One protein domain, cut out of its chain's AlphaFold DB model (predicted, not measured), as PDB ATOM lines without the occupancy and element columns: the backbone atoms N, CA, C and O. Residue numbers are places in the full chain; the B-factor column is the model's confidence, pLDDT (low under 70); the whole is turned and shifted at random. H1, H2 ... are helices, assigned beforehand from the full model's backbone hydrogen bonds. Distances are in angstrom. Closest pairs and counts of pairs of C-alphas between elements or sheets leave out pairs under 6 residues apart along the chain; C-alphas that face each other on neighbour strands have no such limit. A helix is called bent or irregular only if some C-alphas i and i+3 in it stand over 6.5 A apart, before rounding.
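Overview. This is residues 202 to 332 of the 334 residues of the protein "HD domain-containing protein" of Armatimonadetes bacterium (UniProt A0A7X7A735). Two helical pairs sit on either side of one short helix: H1 runs back along part of H3, with H2 near the start of H3, and the bent but nearly straight H6 folds back along H7. H5 is in the middle, its start meeting the end of H3 at residues 252 to 257 nearly at a right angle, and H4 makes a corner with the start of H5. The printed part has 131 residues with seven named helices, H1 to H7 in that order, and no named strand; the class is all helix, and the helix packing is mostly crossed. It is compact, with a radius of gyration of the C-alphas of 16.1 A and spans of 52 by 35 by 30 A.

Arrangement. Start with H1, residues 209 to 221, which touches residues 243 to 253 alone of H3, residues 233 to 257; the closest C-alphas, of Glu 217 and Val 250, are 5.9 A apart, and the helices run opposite ways at a tilt of 37 degrees, only just steep. H2, residues 225 to 228, touches H3 too, closest at the C-alphas of Leu 227 and Arg 236, 6.4 A. The hub is H5, residues 268 to 277: it stands about perpendicular to H3, at 80 degrees, with the C-alphas of Ile 253 and Leu 269 closest at 6.7 A. H4, residues 261 to 266, and H5 touch only at the corner, with the C-alphas of Trp 264 and Gly 270 closest at 4.1 A. H7, residues 310 to 330, touches H5 at a steep tilt of 56 degrees, closest at the C-alphas of Leu 268 and Ser 319, 5.2 A. H6, residues 284 to 305, was assigned as one helix by its hydrogen bonds but is bent, C-alphas 293 and 296 being 7.0 A apart; its arms are H6a, residues 284 to 293, and H6b, residues 296 to 305, at a shallow tilt of 25 degrees. H6b and H7 form a helical hairpin at 12 degrees, with the C-alphas of Leu 296 and Asp 320 closest at 7.3 A. Every O i to N i+4 pair is within hydrogen-bond range in H3, H4, H5, H6a, H6b and H7; in H1 it is 5 of 9, and H2 is too short for such a pair.

Along the chain. Find C-alpha 209 at (40.069, 7.512, -9.607), where H1 begins; it is 19.6 A long and irregular, with C-alphas 214 and 217 at 7.4 A. H3 runs 36.6 A from C-alpha 233 at (57.757, 29.945, 13.333). H7, 30.6 A long, ends at C-alpha 330, (60.293, 15.035, -0.414).

Size, cuts and confidence. Look for the two C-alphas farthest apart at Leu 231 and Gly 307, 51.8 A. The printed part has no cut; the link from H5 to H6 is short, and the others are tight. The mean pLDDT of the printed part is 94.9, with residues 306 to 308 under 70.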
ATOM      1  N   GLN A 202      40.384  -2.948  -0.519       90.62
ATOM      2  CA  GLN A 202      39.877  -3.831   0.539       90.62
ATOM      3  C   GLN A 202      38.350  -3.998   0.519       90.62
ATOM      4  O   GLN A 202      37.855  -5.063   0.875       90.62
ATOM      5  N   GLN A 203      37.601  -2.957   0.147       92.38
ATOM      6  CA  GLN A 203      36.136  -2.944   0.215       92.38
ATOM      7  C   GLN A 203      35.462  -3.447  -1.063       92.38
ATOM      8  O   GLN A 203      34.433  -4.115  -0.989       92.38
ATOM      9  N   THR A 204      36.010  -3.108  -2.228       92.62
ATOM     10  CA  THR A 204      35.383  -3.339  -3.537       92.62
ATOM     11  C   THR A 204      36.247  -4.171  -4.480       92.62
ATOM     12  O   THR A 204      35.757  -4.604  -5.519       92.62
ATOM     13  N   GLY A 205      37.525  -4.402  -4.156       92.19
ATOM     14  CA  GLY A 205      38.470  -5.096  -5.036       92.19
ATOM     15  C   GLY A 205      38.944  -4.265  -6.234       92.19
ATOM     16  O   GLY A 205      39.725  -4.761  -7.042       92.19
ATOM     17  N   CYS A 206      38.509  -3.009  -6.355       92.81
ATOM     18  CA  CYS A 206      38.899  -2.106  -7.432       92.81
ATOM     19  C   CYS A 206      39.197  -0.699  -6.903       92.81
ATOM     20  O   CYS A 206      38.702  -0.287  -5.855       92.81
ATOM     21  N   VAL A 207      40.009   0.046  -7.650       95.06
ATOM     22  CA  VAL A 207      40.315   1.450  -7.368       95.06
ATOM     23  C   VAL A 207      39.692   2.295  -8.469       95.06
ATOM     24  O   VAL A 207      39.924   2.043  -9.648       95.06
ATOM     25  N   ASP A 208      38.886   3.277  -8.076       95.31
ATOM     26  CA  ASP A 208      38.204   4.206  -8.977       95.31
ATOM     27  C   ASP A 208      38.750   5.628  -8.752       95.31
ATOM     28  O   ASP A 208      38.438   6.262  -7.735       95.31
ATOM     29  N   PRO A 209      39.565   6.150  -9.686       96.56
ATOM     30  CA  PRO A 209      40.069   7.512  -9.607       96.56
ATOM     31  C   PRO A 209      38.968   8.570  -9.525       96.56
ATOM     32  O   PRO A 209      39.117   9.527  -8.772       96.56
ATOM     33  N   GLY A 210      37.850   8.398 -10.236       96.19
ATOM     34  CA  GLY A 210      36.741   9.351 -10.214       96.19
ATOM     35  C   GLY A 210      36.132   9.475  -8.819       96.19
ATOM     36  O   GLY A 210      35.996  10.583  -8.302       96.19
ATOM     37  N   ALA A 211      35.868   8.341  -8.166       96.06
ATOM     38  CA  ALA A 211      35.361   8.317  -6.795       96.06
ATOM     39  C   ALA A 211      36.333   8.948  -5.780       96.06
ATOM     40  O   ALA A 211      35.893   9.590  -4.824       96.06
ATOM     41  N   TYR A 212      37.648   8.798  -5.977       97.56
ATOM     42  CA  TYR A 212      38.645   9.472  -5.140       97.56
ATOM     43  C   TYR A 212      38.622  10.995  -5.330       97.56
ATOM     44  O   TYR A 212      38.655  11.734  -4.346       97.56
ATOM     45  N   ILE A 213      38.510  11.478  -6.570       98.00
ATOM     46  CA  ILE A 213      38.475  12.918  -6.862       98.00
ATOM     47  C   ILE A 213      37.336  13.632  -6.114       98.00
ATOM     48  O   ILE A 213      37.545  14.737  -5.615       98.00
ATOM     49  N   GLU A 214      36.175  12.991  -5.937       97.12
ATOM     50  CA  GLU A 214      35.032  13.582  -5.217       97.12
ATOM     51  C   GLU A 214      35.292  13.883  -3.733       97.12
ATOM     52  O   GLU A 214      34.556  14.655  -3.114       97.12
ATOM     53  N   VAL A 215      36.312  13.273  -3.121       97.12
ATOM     54  CA  VAL A 215      36.595  13.454  -1.688       97.12
ATOM     55  C   VAL A 215      37.788  14.367  -1.403       97.12
ATOM     56  O   VAL A 215      37.985  14.737  -0.243       97.12
ATOM     57  N   VAL A 216      38.554  14.758  -2.429       98.25
ATOM     58  CA  VAL A 216      39.811  15.511  -2.269       98.25
ATOM     59  C   VAL A 216      39.583  16.867  -1.606       98.25
ATOM     60  O   VAL A 216      40.248  17.172  -0.620       98.25
ATOM     61  N   GLU A 217      38.621  17.661  -2.080       98.25
ATOM     62  CA  GLU A 217      38.363  19.004  -1.532       98.25
ATOM     63  C   GLU A 217      38.003  18.951  -0.042       98.25
ATOM     64  O   GLU A 217      38.571  19.674   0.780       98.25
ATOM     65  N   ARG A 218      37.105  18.033   0.341       97.94
ATOM     66  CA  ARG A 218      36.737  17.834   1.748       97.94
ATOM     67  C   ARG A 218      37.951  17.447   2.590       97.94
ATOM     68  O   ARG A 218      38.085  17.925   3.715       97.94
ATOM     69  N   TRP A 219      38.812  16.571   2.069       97.81
ATOM     70  CA  TRP A 219      40.042  16.195   2.752       97.81
ATOM     71  C   TRP A 219      40.965  17.404   2.936       97.81
ATOM     72  O   TRP A 219      41.372  17.636   4.071       97.81
ATOM     73  N   VAL A 220      41.221  18.203   1.893       98.19
ATOM     74  CA  VAL A 220      42.061  19.413   1.977       98.19
ATOM     75  C   VAL A 220      41.536  20.376   3.038       98.19
ATOM     76  O   VAL A 220      42.290  20.767   3.928       98.19
ATOM     77  N   ASN A 221      40.237  20.685   3.009       97.44
ATOM     78  CA  ASN A 221      39.617  21.617   3.955       97.44
ATOM     79  C   ASN A 221      39.684  21.113   5.405       97.44
ATOM     80  O   ASN A 221      39.794  21.902   6.339       97.44
ATOM     81  N   SER A 222      39.682  19.792   5.614       96.56
ATOM     82  CA  SER A 222      39.824  19.207   6.954       96.56
ATOM     83  C   SER A 222      41.213  19.393   7.578       96.56
ATOM     84  O   SER A 222      41.393  19.053   8.746       96.56
ATOM     85  N   LYS A 223      42.208  19.882   6.822       96.50
ATOM     86  CA  LYS A 223      43.595  20.003   7.293       96.50
ATOM     87  C   LYS A 223      43.942  21.340   7.935       96.50
ATOM     88  O   LYS A 223      44.985  21.434   8.576       96.50
ATOM     89  N   ASP A 224      43.071  22.338   7.845       94.69
ATOM     90  CA  ASP A 224      43.365  23.685   8.345       94.69
ATOM     91  C   ASP A 224      43.636  23.719   9.858       94.69
ATOM     92  O   ASP A 224      44.509  24.460  10.305       94.69
ATOM     93  N   SER A 225      43.002  22.840  10.642       93.81
ATOM     94  CA  SER A 225      43.236  22.745  12.092       93.81
ATOM     95  C   SER A 225      44.677  22.372  12.467       93.81
ATOM     96  O   SER A 225      45.117  22.640  13.584       93.81
ATOM     97  N   PHE A 226      45.437  21.748  11.560       95.50
ATOM     98  CA  PHE A 226      46.836  21.403  11.820       95.50
ATOM     99  C   PHE A 226      47.754  22.634  11.819       95.50
ATOM    100  O   PHE A 226      48.780  22.609  12.493       95.50
ATOM    101  N   LEU A 227      47.375  23.727  11.143       95.25
ATOM    102  CA  LEU A 227      48.169  24.965  11.092       95.25
ATOM    103  C   LEU A 227      48.314  25.618  12.477       95.25
ATOM    104  O   LEU A 227      49.345  26.209  12.801       95.25
ATOM    105  N   GLU A 228      47.289  25.481  13.316       91.56
ATOM    106  CA  GLU A 228      47.267  26.024  14.676       91.56
ATOM    107  C   GLU A 228      48.111  25.190  15.648       91.56
ATOM    108  O   GLU A 228      48.598  25.708  16.652       91.56
ATOM    109  N   SER A 229      48.324  23.911  15.323       91.31
ATOM    110  CA  SER A 229      48.983  22.933  16.195       91.31
ATOM    111  C   SER A 229      50.510  23.006  16.169       91.31
ATOM    112  O   SER A 229      51.148  22.370  17.007       91.31
ATOM    113  N   LEU A 230      51.087  23.759  15.228       96.44
ATOM    114  CA  LEU A 230      52.535  23.818  15.048       96.44
ATOM    115  C   LEU A 230      53.222  24.629  16.139       96.44
ATOM    116  O   LEU A 230      52.616  25.505  16.760       96.44
ATOM    117  N   LEU A 231      54.491  24.328  16.374       96.81
ATOM    118  CA  LEU A 231      55.257  24.804  17.516       96.81
ATOM    119  C   LEU A 231      56.252  25.896  17.127       96.81
ATOM    120  O   LEU A 231      56.467  26.818  17.917       96.81
ATOM    121  N   THR A 232      56.834  25.834  15.928       97.75
ATOM    122  CA  THR A 232      57.891  26.754  15.496       97.75
ATOM    123  C   THR A 232      57.409  27.776  14.459       97.75
ATOM    124  O   THR A 232      56.473  27.506  13.698       97.75
ATOM    125  N   PRO A 233      58.014  28.980  14.401       97.50
ATOM    126  CA  PRO A 233      57.757  29.945  13.333       97.50
ATOM    127  C   PRO A 233      57.997  29.372  11.930       97.50
ATOM    128  O   PRO A 233      57.113  29.491  11.079       97.50
ATOM    129  N   SER A 234      59.134  28.704  11.698       97.56
ATOM    130  CA  SER A 234      59.434  28.077  10.400       97.56
ATOM    131  C   SER A 234      58.459  26.949  10.056       97.56
ATOM    132  O   SER A 234      58.011  26.846   8.915       97.56
ATOM    133  N   GLY A 235      58.049  26.146  11.043       97.94
ATOM    134  CA  GLY A 235      57.048  25.097  10.876       97.94
ATOM    135  C   GLY A 235      55.725  25.675  10.386       97.94
ATOM    136  O   GLY A 235      55.188  25.214   9.378       97.94
ATOM    137  N   ARG A 236      55.226  26.738  11.037       98.00
ATOM    138  CA  ARG A 236      54.002  27.452  10.620       98.00
ATOM    139  C   ARG A 236      54.099  27.995   9.199       98.00
ATOM    140  O   ARG A 236      53.133  27.877   8.447       98.00
ATOM    141  N   GLU A 237      55.239  28.572   8.833       97.50
ATOM    142  CA  GLU A 237      55.467  29.097   7.488       97.50
ATOM    143  C   GLU A 237      55.398  27.985   6.433       97.50
ATOM    144  O   GLU A 237      54.580  28.059   5.512       97.50
ATOM    145  N   VAL A 238      56.176  26.912   6.602       97.88
ATOM    146  CA  VAL A 238      56.181  25.765   5.678       97.88
ATOM    147  C   VAL A 238      54.805  25.126   5.582       97.88
ATOM    148  O   VAL A 238      54.328  24.813   4.493       97.88
ATOM    149  N   ALA A 239      54.137  24.939   6.715       98.19
ATOM    150  CA  ALA A 239      52.804  24.363   6.775       98.19
ATOM    151  C   ALA A 239      51.771  25.201   6.020       98.19
ATOM    152  O   ALA A 239      50.962  24.645   5.274       98.19
ATOM    153  N   ALA A 240      51.822  26.528   6.158       97.94
ATOM    154  CA  ALA A 240      50.958  27.434   5.414       97.94
ATOM    155  C   ALA A 240      51.216  27.341   3.903       97.94
ATOM    156  O   ALA A 240      50.261  27.240   3.129       97.94
ATOM    157  N   GLN A 241      52.485  27.299   3.479       97.62
ATOM    158  CA  GLN A 241      52.856  27.137   2.069       97.62
ATOM    159  C   GLN A 241      52.378  25.790   1.507       97.62
ATOM    160  O   GLN A 241      51.727  25.737   0.463       97.62
ATOM    161  N   ARG A 242      52.623  24.692   2.228       98.25
ATOM    162  CA  ARG A 242      52.185  23.340   1.852       98.25
ATOM    163  C   ARG A 242      50.661  23.215   1.797       98.25
ATOM    164  O   ARG A 242      50.122  22.604   0.875       98.25
ATOM    165  N   GLN A 243      49.942  23.842   2.723       97.94
ATOM    166  CA  GLN A 243      48.481  23.857   2.679       97.94
ATOM    167  C   GLN A 243      47.941  24.733   1.541       97.94
ATOM    168  O   GLN A 243      46.937  24.381   0.923       97.94
ATOM    169  N   ALA A 244      48.617  25.832   1.191       97.88
ATOM    170  CA  ALA A 244      48.285  26.601  -0.006       97.88
ATOM    171  C   ALA A 244      48.453  25.762  -1.286       97.88
ATOM    172  O   ALA A 244      47.571  25.790  -2.142       97.88
ATOM    173  N   ARG A 245      49.508  24.935  -1.386       97.44
ATOM    174  CA  ARG A 245      49.683  23.980  -2.500       97.44
ATOM    175  C   ARG A 245      48.535  22.964  -2.578       97.44
ATOM    176  O   ARG A 245      48.042  22.695  -3.669       97.44
ATOM    177  N   ASN A 246      48.048  22.454  -1.443       98.00
ATOM    178  CA  ASN A 246      46.864  21.581  -1.413       98.00
ATOM    179  C   ASN A 246      45.598  22.279  -1.939       98.00
ATOM    180  O   ASN A 246      44.813  21.666  -2.659       98.00
ATOM    181  N   ARG A 247      45.391  23.558  -1.609       98.19
ATOM    182  CA  ARG A 247      44.250  24.336  -2.127       98.19
ATOM    183  C   ARG A 247      44.384  24.595  -3.629       98.19
ATOM    184  O   ARG A 247      43.434  24.361  -4.368       98.19
ATOM    185  N   GLN A 248      45.586  24.946  -4.092       97.88
ATOM    186  CA  GLN A 248      45.881  25.085  -5.520       97.88
ATOM    187  C   GLN A 248      45.599  23.789  -6.294       97.88
ATOM    188  O   GLN A 248      45.107  23.828  -7.421       97.88
ATOM    189  N   LEU A 249      45.882  22.637  -5.684       97.44
ATOM    190  CA  LEU A 249      45.586  21.330  -6.259       97.44
ATOM    191  C   LEU A 249      44.076  21.099  -6.440       97.44
ATOM    192  O   LEU A 249      43.669  20.553  -7.463       97.44
ATOM    193  N   VAL A 250      43.238  21.538  -5.495       98.31
ATOM    194  CA  VAL A 250      41.769  21.471  -5.631       98.31
ATOM    195  C   VAL A 250      41.290  22.328  -6.802       98.31
ATOM    196  O   VAL A 250      40.477  21.863  -7.600       98.31
ATOM    197  N   GLU A 251      41.828  23.540  -6.946       98.12
ATOM    198  CA  GLU A 251      41.520  24.419  -8.082       98.12
ATOM    199  C   GLU A 251      41.909  23.765  -9.414       98.12
ATOM    200  O   GLU A 251      41.092  23.685 -10.331       98.12
ATOM    201  N   TRP A 252      43.119  23.200  -9.499       97.88
ATOM    202  CA  TRP A 252      43.577  22.480 -10.689       97.88
ATOM    203  C   TRP A 252      42.685  21.290 -11.034       97.88
ATOM    204  O   TRP A 252      42.346  21.110 -12.201       97.88
ATOM    205  N   ILE A 253      42.272  20.499 -10.040       98.06
ATOM    206  CA  ILE A 253      41.332  19.389 -10.235       98.06
ATOM    207  C   ILE A 253      39.997  19.906 -10.780       98.06
ATOM    208  O   ILE A 253      39.470  19.330 -11.731       98.06
ATOM    209  N   ALA A 254      39.441  20.977 -10.208       97.38
ATOM    210  CA  ALA A 254      38.158  21.529 -10.635       97.38
ATOM    211  C   ALA A 254      38.196  22.021 -12.092       97.38
ATOM    212  O   ALA A 254      37.301  21.697 -12.875       97.38
ATOM    213  N   GLU A 255      39.257  22.736 -12.474       96.88
ATOM    214  CA  GLU A 255      39.489  23.168 -13.856       96.88
ATOM    215  C   GLU A 255      39.619  21.978 -14.813       96.88
ATOM    216  O   GLU A 255      39.006  21.948 -15.880       96.88
ATOM    217  N   GLU A 256      40.400  20.969 -14.428       96.56
ATOM    218  CA  GLU A 256      40.658  19.793 -15.254       96.56
ATOM    219  C   GLU A 256      39.420  18.929 -15.477       96.56
ATOM    220  O   GLU A 256      39.216  18.414 -16.579       96.56
ATOM    221  N   ARG A 257      38.547  18.812 -14.471       95.12
ATOM    222  CA  ARG A 257      37.280  18.076 -14.592       95.12
ATOM    223  C   ARG A 257      36.404  18.618 -15.724       95.12
ATOM    224  O   ARG A 257      35.728  17.830 -16.383       95.12
ATOM    225  N   ALA A 258      36.440  19.925 -15.984       94.12
ATOM    226  CA  ALA A 258      35.673  20.547 -17.064       94.12
ATOM    227  C   ALA A 258      36.202  20.200 -18.471       94.12
ATOM    228  O   ALA A 258      35.470  20.338 -19.450       94.12
ATOM    229  N   LEU A 259      37.450  19.732 -18.584       93.69
ATOM    230  CA  LEU A 259      38.105  19.420 -19.859       93.69
ATOM    231  C   LEU A 259      37.890  17.965 -20.314       93.69
ATOM    232  O   LEU A 259      38.201  17.619 -21.454       93.69
ATOM    233  N   GLY A 260      37.337  17.105 -19.454       92.62
ATOM    234  CA  GLY A 260      36.982  15.733 -19.815       92.62
ATOM    235  C   GLY A 260      38.204  14.838 -20.099       92.62
ATOM    236  O   GLY A 260      39.199  14.916 -19.376       92.62
ATOM    237  N   PRO A 261      38.158  13.952 -21.116       94.25
ATOM    238  CA  PRO A 261      39.174  12.910 -21.320       94.25
ATOM    239  C   PRO A 261      40.618  13.407 -21.464       94.25
ATOM    240  O   PRO A 261      41.540  12.737 -21.008       94.25
ATOM    241  N   VAL A 262      40.834  14.595 -22.044       94.31
ATOM    242  CA  VAL A 262      42.191  15.134 -22.250       94.31
ATOM    243  C   VAL A 262      42.915  15.415 -20.926       94.31
ATOM    244  O   VAL A 262      44.131  15.255 -20.847       94.31
ATOM    245  N   ALA A 263      42.187  15.778 -19.864       96.06
ATOM    246  CA  ALA A 263      42.771  15.995 -18.541       96.06
ATOM    247  C   ALA A 263      43.214  14.688 -17.874       96.06
ATOM    248  O   ALA A 263      44.275  14.632 -17.261       96.06
ATOM    249  N   TRP A 264      42.456  13.609 -18.059       96.81
ATOM    250  CA  TRP A 264      42.853  12.278 -17.594       96.81
ATOM    251  C   TRP A 264      44.060  11.725 -18.350       96.81
ATOM    252  O   TRP A 264      44.807  10.909 -17.815       96.81
ATOM    253  N   GLU A 265      44.272  12.162 -19.590       95.62
ATOM    254  CA  GLU A 265      45.435  11.739 -20.358       95.62
ATOM    255  C   GLU A 265      46.698  12.541 -20.009       95.62
ATOM    256  O   GLU A 265      47.751  11.933 -19.806       95.62
ATOM    257  N   TYR A 266      46.608  13.872 -19.914       96.38
ATOM    258  CA  TYR A 266      47.782  14.757 -19.835       96.38
ATOM    259  C   TYR A 266      47.922  15.542 -18.523       96.38
ATOM    260  O   TYR A 266      49.018  16.008 -18.207       96.38
ATOM    261  N   GLY A 267      46.828  15.729 -17.788       97.19
ATOM    262  CA  GLY A 267      46.756  16.604 -16.618       97.19
ATOM    263  C   GLY A 267      47.010  15.907 -15.288       97.19
ATOM    264  O   GLY A 267      47.309  14.708 -15.219       97.19
ATOM    265  N   LEU A 268      46.843  16.677 -14.216       98.12
ATOM    266  CA  LEU A 268      46.918  16.216 -12.837       98.12
ATOM    267  C   LEU A 268      45.950  15.055 -12.563       98.12
ATOM    268  O   LEU A 268      46.308  14.149 -11.812       98.12
ATOM    269  N   LEU A 269      44.761  15.025 -13.177       98.44
ATOM    270  CA  LEU A 269      43.838  13.889 -13.044       98.44
ATOM    271  C   LEU A 269      44.481  12.576 -13.515       98.44
ATOM    272  O   LEU A 269      44.342  11.542 -12.860       98.44
ATOM    273  N   GLY A 270      45.243  12.628 -14.609       98.12
ATOM    274  CA  GLY A 270      46.024  11.498 -15.103       98.12
ATOM    275  C   GLY A 270      47.172  11.102 -14.175       98.12
ATOM    276  O   GLY A 270      47.423   9.912 -13.987       98.12
ATOM    277  N   VAL A 271      47.836  12.079 -13.547       98.44
ATOM    278  CA  VAL A 271      48.861  11.818 -12.522       98.44
ATOM    279  C   VAL A 271      48.243  11.135 -11.301       98.44
ATOM    280  O   VAL A 271      48.778  10.140 -10.824       98.44
ATOM    281  N   ILE A 272      47.096  11.611 -10.812       98.38
ATOM    282  CA  ILE A 272      46.384  11.000  -9.679       98.38
ATOM    283  C   ILE A 272      45.973   9.565 -10.017       98.38
ATOM    284  O   ILE A 272      46.213   8.667  -9.213       98.38
ATOM    285  N   ALA A 273      45.414   9.333 -11.210       97.94
ATOM    286  CA  ALA A 273      45.079   7.991 -11.682       97.94
ATOM    287  C   ALA A 273      46.310   7.072 -11.709       97.94
ATOM    288  O   ALA A 273      46.245   5.964 -11.191       97.94
ATOM    289  N   PHE A 274      47.444   7.556 -12.219       97.75
ATOM    290  CA  PHE A 274      48.705   6.816 -12.216       97.75
ATOM    291  C   PHE A 274      49.186   6.477 -10.794       97.75
ATOM    292  O   PHE A 274      49.566   5.344 -10.513       97.75
ATOM    293  N   LEU A 275      49.125   7.432  -9.860       97.38
ATOM    294  CA  LEU A 275      49.527   7.205  -8.467       97.38
ATOM    295  C   LEU A 275      48.611   6.208  -7.739       97.38
ATOM    296  O   LEU A 275      49.054   5.575  -6.781       97.38
ATOM    297  N   LEU A 276      47.358   6.061  -8.175       96.06
ATOM    298  CA  LEU A 276      46.403   5.086  -7.647       96.06
ATOM    299  C   LEU A 276      46.691   3.644  -8.106       96.06
ATOM    300  O   LEU A 276      46.188   2.708  -7.488       96.06
ATOM    301  N   GLU A 277      47.492   3.421  -9.151       91.38
ATOM    302  CA  GLU A 277      47.745   2.068  -9.678       91.38
ATOM    303  C   GLU A 277      48.547   1.192  -8.692       91.38
ATOM    304  O   GLU A 277      48.253   0.008  -8.519       91.38
ATOM    305  N   ASP A 278      49.514   1.771  -7.972       90.50
ATOM    306  CA  ASP A 278      50.377   1.068  -7.007       90.50
ATOM    307  C   ASP A 278      49.773   1.053  -5.589       90.50
ATOM    308  O   ASP A 278      50.326   1.587  -4.631       90.50
ATOM    309  N   SER A 279      48.585   0.459  -5.456       89.44
ATOM    310  CA  SER A 279      47.763   0.579  -4.242       89.44
ATOM    311  C   SER A 279      48.094  -0.398  -3.111       89.44
ATOM    312  O   SER A 279      47.713  -0.156  -1.962       89.44
ATOM    313  N   TYR A 280      48.763  -1.520  -3.385       90.69
ATOM    314  CA  TYR A 280      48.984  -2.560  -2.371       90.69
ATOM    315  C   TYR A 280      50.176  -2.248  -1.456       90.69
ATOM    316  O   TYR A 280      49.993  -2.165  -0.242       90.69
ATOM    317  N   ASP A 281      51.356  -2.002  -2.037       94.75
ATOM    318  CA  ASP A 281      52.583  -1.603  -1.328       94.75
ATOM    319  C   ASP A 281      53.238  -0.366  -1.989       94.75
ATOM    320  O   ASP A 281      54.335  -0.473  -2.559       94.75
ATOM    321  N   PRO A 282      52.551   0.796  -1.959       96.12
ATOM    322  CA  PRO A 282      52.986   1.991  -2.673       96.12
ATOM    323  C   PRO A 282      54.371   2.460  -2.237       96.12
ATOM    324  O   PRO A 282      54.682   2.475  -1.052       96.12
ATOM    325  N   CYS A 283      55.196   2.951  -3.153       96.44
ATOM    326  CA  CYS A 283      56.471   3.579  -2.794       96.44
ATOM    327  C   CYS A 283      56.583   4.952  -3.457       96.44
ATOM    328  O   CYS A 283      56.614   5.037  -4.684       96.44
ATOM    329  N   LEU A 284      56.664   6.027  -2.661       96.44
ATOM    330  CA  LEU A 284      56.664   7.399  -3.186       96.44
ATOM    331  C   LEU A 284      57.887   7.650  -4.069       96.44
ATOM    332  O   LEU A 284      57.757   8.194  -5.161       96.44
ATOM    333  N   THR A 285      59.065   7.202  -3.635       94.62
ATOM    334  CA  THR A 285      60.299   7.340  -4.421       94.62
ATOM    335  C   THR A 285      60.194   6.614  -5.764       94.62
ATOM    336  O   THR A 285      60.600   7.152  -6.792       94.62
ATOM    337  N   ARG A 286      59.599   5.412  -5.783       96.38
ATOM    338  CA  ARG A 286      59.344   4.663  -7.024       96.38
ATOM    339  C   ARG A 286      58.329   5.386  -7.908       96.38
ATOM    340  O   ARG A 286      58.561   5.491  -9.107       96.38
ATOM    341  N   ALA A 287      57.238   5.878  -7.327       97.06
ATOM    342  CA  ALA A 287      56.183   6.581  -8.045       97.06
ATOM    343  C   ALA A 287      56.697   7.872  -8.701       97.06
ATOM    344  O   ALA A 287      56.438   8.088  -9.880       97.06
ATOM    345  N   LEU A 288      57.486   8.678  -7.981       96.88
ATOM    346  CA  LEU A 288      58.132   9.878  -8.520       96.88
ATOM    347  C   LEU A 288      59.071   9.554  -9.681       96.88
ATOM    348  O   LEU A 288      58.956  10.157 -10.745       96.88
ATOM    349  N   ARG A 289      59.938   8.549  -9.512       97.38
ATOM    350  CA  ARG A 289      60.844   8.110 -10.578       97.38
ATOM    351  C   ARG A 289      60.076   7.667 -11.823       97.38
ATOM    352  O   ARG A 289      60.418   8.062 -12.926       97.38
ATOM    353  N   LEU A 290      59.027   6.859 -11.669       97.94
ATOM    354  CA  LEU A 290      58.221   6.406 -12.807       97.94
ATOM    355  C   LEU A 290      57.409   7.546 -13.444       97.94
ATOM    356  O   LEU A 290      57.201   7.540 -14.656       97.94
ATOM    357  N   LEU A 291      56.973   8.535 -12.662       97.31
ATOM    358  CA  LEU A 291      56.329   9.734 -13.193       97.31
ATOM    359  C   LEU A 291      57.296  10.518 -14.098       97.31
ATOM    360  O   LEU A 291      56.912  10.921 -15.195       97.31
ATOM    361  N   GLU A 292      58.547  10.669 -13.662       97.50
ATOM    362  CA  GLU A 292      59.622  11.377 -14.367       97.50
ATOM    363  C   GLU A 292      60.169  10.619 -15.584       97.50
ATOM    364  O   GLU A 292      60.285  11.188 -16.666       97.50
ATOM    365  N   GLU A 293      60.509   9.344 -15.424       98.06
ATOM    366  CA  GLU A 293      61.231   8.570 -16.440       98.06
ATOM    367  C   GLU A 293      60.299   7.912 -17.462       98.06
ATOM    368  O   GLU A 293      60.733   7.566 -18.561       98.06
ATOM    369  N   LEU A 294      59.022   7.715 -17.113       97.75
ATOM    370  CA  LEU A 294      58.087   6.950 -17.934       97.75
ATOM    371  C   LEU A 294      56.817   7.730 -18.265       97.75
ATOM    372  O   LEU A 294      56.517   7.928 -19.442       97.75
ATOM    373  N   TRP A 295      56.044   8.158 -17.266       98.00
ATOM    374  CA  TRP A 295      54.713   8.722 -17.513       98.00
ATOM    375  C   TRP A 295      54.788  10.045 -18.289       98.00
ATOM    376  O   TRP A 295      54.203  10.139 -19.371       98.00
ATOM    377  N   LEU A 296      55.558  11.031 -17.808       97.56
ATOM    378  CA  LEU A 296      55.701  12.342 -18.459       97.56
ATOM    379  C   LEU A 296      56.307  12.236 -19.875       97.56
ATOM    380  O   LEU A 296      55.682  12.749 -20.811       97.56
ATOM    381  N   PRO A 297      57.437  11.528 -20.105       97.50
ATOM    382  CA  PRO A 297      58.002  11.360 -21.445       97.50
ATOM    383  C   PRO A 297      57.040  10.683 -22.423       97.50
ATOM    384  O   PRO A 297      56.917  11.114 -23.571       97.50
ATOM    385  N   ASN A 298      56.298   9.666 -21.970       96.75
ATOM    386  CA  ASN A 298      55.312   8.992 -22.813       96.75
ATOM    387  C   ASN A 298      54.182   9.936 -23.242       96.75
ATOM    388  O   ASN A 298      53.761   9.899 -24.399       96.75
ATOM    389  N   ARG A 299      53.687  10.795 -22.340       95.62
ATOM    390  CA  ARG A 299      52.675  11.806 -22.688       95.62
ATOM    391  C   ARG A 299      53.236  12.870 -23.631       95.62
ATOM    392  O   ARG A 299      52.584  13.212 -24.615       95.62
ATOM    393  N   GLN A 300      54.469  13.318 -23.412       94.31
ATOM    394  CA  GLN A 300      55.139  14.282 -24.289       94.31
ATOM    395  C   GLN A 300      55.338  13.751 -25.722       94.31
ATOM    396  O   GLN A 300      55.156  14.491 -26.696       94.31
ATOM    397  N   ALA A 301      55.687  12.469 -25.865       93.25
ATOM    398  CA  ALA A 301      55.853  11.828 -27.168       93.25
ATOM    399  C   ALA A 301      54.522  11.737 -27.932       93.25
ATOM    400  O   ALA A 301      54.465  12.092 -29.108       93.25
ATOM    401  N   ARG A 302      53.433  11.339 -27.257       90.81
ATOM    402  CA  ARG A 302      52.085  11.283 -27.858       90.81
ATOM    403  C   ARG A 302      51.611  12.647 -28.345       90.81
ATOM    404  O   ARG A 302      51.195  12.780 -29.490       90.81
ATOM    405  N   LEU A 303      51.786  13.678 -27.520       89.56
ATOM    406  CA  LEU A 303      51.385  15.044 -27.859       89.56
ATOM    407  C   LEU A 303      52.101  15.592 -29.105       89.56
ATOM    408  O   LEU A 303      51.541  16.414 -29.833       89.56
ATOM    409  N   SER A 304      53.337  15.146 -29.343       81.69
ATOM    410  CA  SER A 304      54.112  15.495 -30.539       81.69
ATOM    411  C   SER A 304      53.583  14.808 -31.805       81.69
ATOM    412  O   SER A 304      53.692  15.379 -32.887       81.69
ATOM    413  N   ASN A 305      52.993  13.616 -31.670       76.44
ATOM    414  CA  ASN A 305      52.523  12.794 -32.788       76.44
ATOM    415  C   ASN A 305      51.086  13.126 -33.223       76.44
ATOM    416  O   ASN A 305      50.806  13.126 -34.418       76.44
ATOM    417  N   ASP A 306      50.193  13.448 -32.282       67.94
ATOM    418  CA  ASP A 306      48.751  13.593 -32.556       67.94
ATOM    419  C   ASP A 306      48.331  15.002 -33.022       67.94
ATOM    420  O   ASP A 306      47.156  15.263 -33.281       67.94
ATOM    421  N   GLY A 307      49.284  15.929 -33.155       62.03
ATOM    422  CA  GLY A 307      48.993  17.344 -33.373       62.03
ATOM    423  C   GLY A 307      48.540  18.002 -32.068       62.03
ATOM    424  O   GLY A 307      47.588  17.600 -31.405       62.03
ATOM    425  N   SER A 308      49.262  19.027 -31.633       61.44
ATOM    426  CA  SER A 308      49.128  19.493 -30.257       61.44
ATOM    427  C   SER A 308      47.866  20.327 -30.009       61.44
ATOM    428  O   SER A 308      47.749  21.444 -30.520       61.44
ATOM    429  N   SER A 309      46.996  19.870 -29.111       80.38
ATOM    430  CA  SER A 309      46.021  20.757 -28.467       80.38
ATOM    431  C   SER A 309      46.751  21.701 -27.494       80.38
ATOM    432  O   SER A 309      47.497  21.215 -26.635       80.38
ATOM    433  N   PRO A 310      46.553  23.034 -27.568       83.50
ATOM    434  CA  PRO A 310      47.098  23.972 -26.581       83.50
ATOM    435  C   PRO A 310      46.719  23.609 -25.137       83.50
ATOM    436  O   PRO A 310      47.539  23.760 -24.235       83.50
ATOM    437  N   HIS A 311      45.522  23.045 -24.936       87.44
ATOM    438  CA  HIS A 311      45.063  22.566 -23.631       87.44
ATOM    439  C   HIS A 311      45.912  21.393 -23.128       87.44
ATOM    440  O   HIS A 311      46.367  21.417 -21.992       87.44
ATOM    441  N   ALA A 312      46.199  20.401 -23.976       92.38
ATOM    442  CA  ALA A 312      47.018  19.250 -23.590       92.38
ATOM    443  C   ALA A 312      48.460  19.651 -23.227       92.38
ATOM    444  O   ALA A 312      49.018  19.125 -22.267       92.38
ATOM    445  N   ARG A 313      49.044  20.637 -23.932       93.06
ATOM    446  CA  ARG A 313      50.357  21.205 -23.567       93.06
ATOM    447  C   ARG A 313      50.324  21.849 -22.177       93.06
ATOM    448  O   ARG A 313      51.207  21.580 -21.370       93.06
ATOM    449  N   ALA A 314      49.319  22.680 -21.900       94.50
ATOM    450  CA  ALA A 314      49.185  23.358 -20.610       94.50
ATOM    451  C   ALA A 314      48.983  22.364 -19.450       94.50
ATOM    452  O   ALA A 314      49.599  22.508 -18.397       94.50
ATOM    453  N   LEU A 315      48.177  21.323 -19.672       96.88
ATOM    454  CA  LEU A 315      47.956  20.241 -18.714       96.88
ATOM    455  C   LEU A 315      49.243  19.479 -18.394       96.88
ATOM    456  O   LEU A 315      49.541  19.233 -17.230       96.88
ATOM    457  N   LEU A 316      50.046  19.161 -19.411       95.81
ATOM    458  CA  LEU A 316      51.298  18.441 -19.199       95.81
ATOM    459  C   LEU A 316      52.335  19.285 -18.440       95.81
ATOM    460  O   LEU A 316      53.029  18.761 -17.572       95.81
ATOM    461  N   VAL A 317      52.393  20.596 -18.706       96.44
ATOM    462  CA  VAL A 317      53.217  21.539 -17.927       96.44
ATOM    463  C   VAL A 317      52.796  21.547 -16.456       96.44
ATOM    464  O   VAL A 317      53.648  21.517 -15.573       96.44
ATOM    465  N   ARG A 318      51.490  21.535 -16.178       97.12
ATOM    466  CA  ARG A 318      50.967  21.450 -14.808       97.12
ATOM    467  C   ARG A 318      51.326  20.125 -14.130       97.12
ATOM    468  O   ARG A 318      51.720  20.132 -12.967       97.12
ATOM    469  N   SER A 319      51.241  19.005 -14.844       98.25
ATOM    470  CA  SER A 319      51.673  17.694 -14.339       98.25
ATOM    471  C   SER A 319      53.161  17.685 -13.964       98.25
ATOM    472  O   SER A 319      53.531  17.171 -12.906       98.25
ATOM    473  N   ASP A 320      54.013  18.309 -14.784       97.94
ATOM    474  CA  ASP A 320      55.439  18.478 -14.479       97.94
ATOM    475  C   ASP A 320      55.670  19.409 -13.275       97.94
ATOM    476  O   ASP A 320      56.483  19.109 -12.398       97.94
ATOM    477  N   GLN A 321      54.895  20.495 -13.171       97.94
ATOM    478  CA  GLN A 321      54.917  21.399 -12.019       97.94
ATOM    479  C   GLN A 321      54.544  20.674 -10.719       97.94
ATOM    480  O   GLN A 321      55.248  20.823  -9.721       97.94
ATOM    481  N   PHE A 322      53.485  19.857 -10.722       98.31
ATOM    482  CA  PHE A 322      53.115  19.019  -9.577       98.31
ATOM    483  C   PHE A 322      54.267  18.094  -9.170       98.31
ATOM    484  O   PHE A 322      54.620  18.034  -7.990       98.31
ATOM    485  N   ARG A 323      54.891  17.409 -10.140       97.62
ATOM    486  CA  ARG A 323      56.047  16.538  -9.887       97.62
ATOM    487  C   ARG A 323      57.195  17.320  -9.232       97.62
ATOM    488  O   ARG A 323      57.747  16.850  -8.240       97.62
ATOM    489  N   ASN A 324      57.531  18.503  -9.747       97.44
ATOM    490  CA  ASN A 324      58.611  19.343  -9.209       97.44
ATOM    491  C   ASN A 324      58.357  19.749  -7.754       97.44
ATOM    492  O   ASN A 324      59.221  19.546  -6.902       97.44
ATOM    493  N   LEU A 325      57.152  20.239  -7.459       97.38
ATOM    494  CA  LEU A 325      56.757  20.611  -6.099       97.38
ATOM    495  C   LEU A 325      56.789  19.403  -5.149       97.38
ATOM    496  O   LEU A 325      57.247  19.509  -4.012       97.38
ATOM    497  N   LEU A 326      56.359  18.225  -5.611       97.81
ATOM    498  CA  LEU A 326      56.424  17.003  -4.811       97.81
ATOM    499  C   LEU A 326      57.878  16.577  -4.536       97.81
ATOM    500  O   LEU A 326      58.184  16.158  -3.421       97.81
ATOM    501  N   HIS A 327      58.796  16.731  -5.499       97.00
ATOM    502  CA  HIS A 327      60.232  16.518  -5.265       97.00
ATOM    503  C   HIS A 327      60.809  17.478  -4.221       97.00
ATOM    504  O   HIS A 327      61.637  17.062  -3.409       97.00
ATOM    505  N   GLU A 328      60.401  18.747  -4.240       96.75
ATOM    506  CA  GLU A 328      60.825  19.739  -3.248       96.75
ATOM    507  C   GLU A 328      60.388  19.346  -1.840       96.75
ATOM    508  O   GLU A 328      61.220  19.310  -0.930       96.75
ATOM    509  N   GLU A 329      59.127  18.951  -1.675       97.50
ATOM    510  CA  GLU A 329      58.618  18.519  -0.374       97.50
ATOM    511  C   GLU A 329      59.278  17.233   0.132       97.50
ATOM    512  O   GLU A 329      59.576  17.138   1.325       97.50
ATOM    513  N   VAL A 330      59.552  16.265  -0.755       97.31
ATOM    514  CA  VAL A 330      60.293  15.035  -0.414       97.31
ATOM    515  C   VAL A 330      61.718  15.344   0.039       97.31
ATOM    516  O   VAL A 330      62.232  14.681   0.936       97.31
ATOM    517  N   ALA A 331      62.351  16.356  -0.555       96.12
ATOM    518  CA  ALA A 331      63.679  16.814  -0.167       96.12
ATOM    519  C   ALA A 331      63.680  17.664   1.119       96.12
ATOM    520  O   ALA A 331      64.748  18.102   1.539       96.12
ATOM    521  N   GLY A 332      62.515  17.912   1.728       93.38
ATOM    522  CA  GLY A 332      62.385  18.749   2.920       93.38
ATOM    523  C   GLY A 332      62.591  20.241   2.658       93.38
ATOM    524  O   GLY A 332      62.745  20.988   3.615       93.38
TER     525      GLY A 332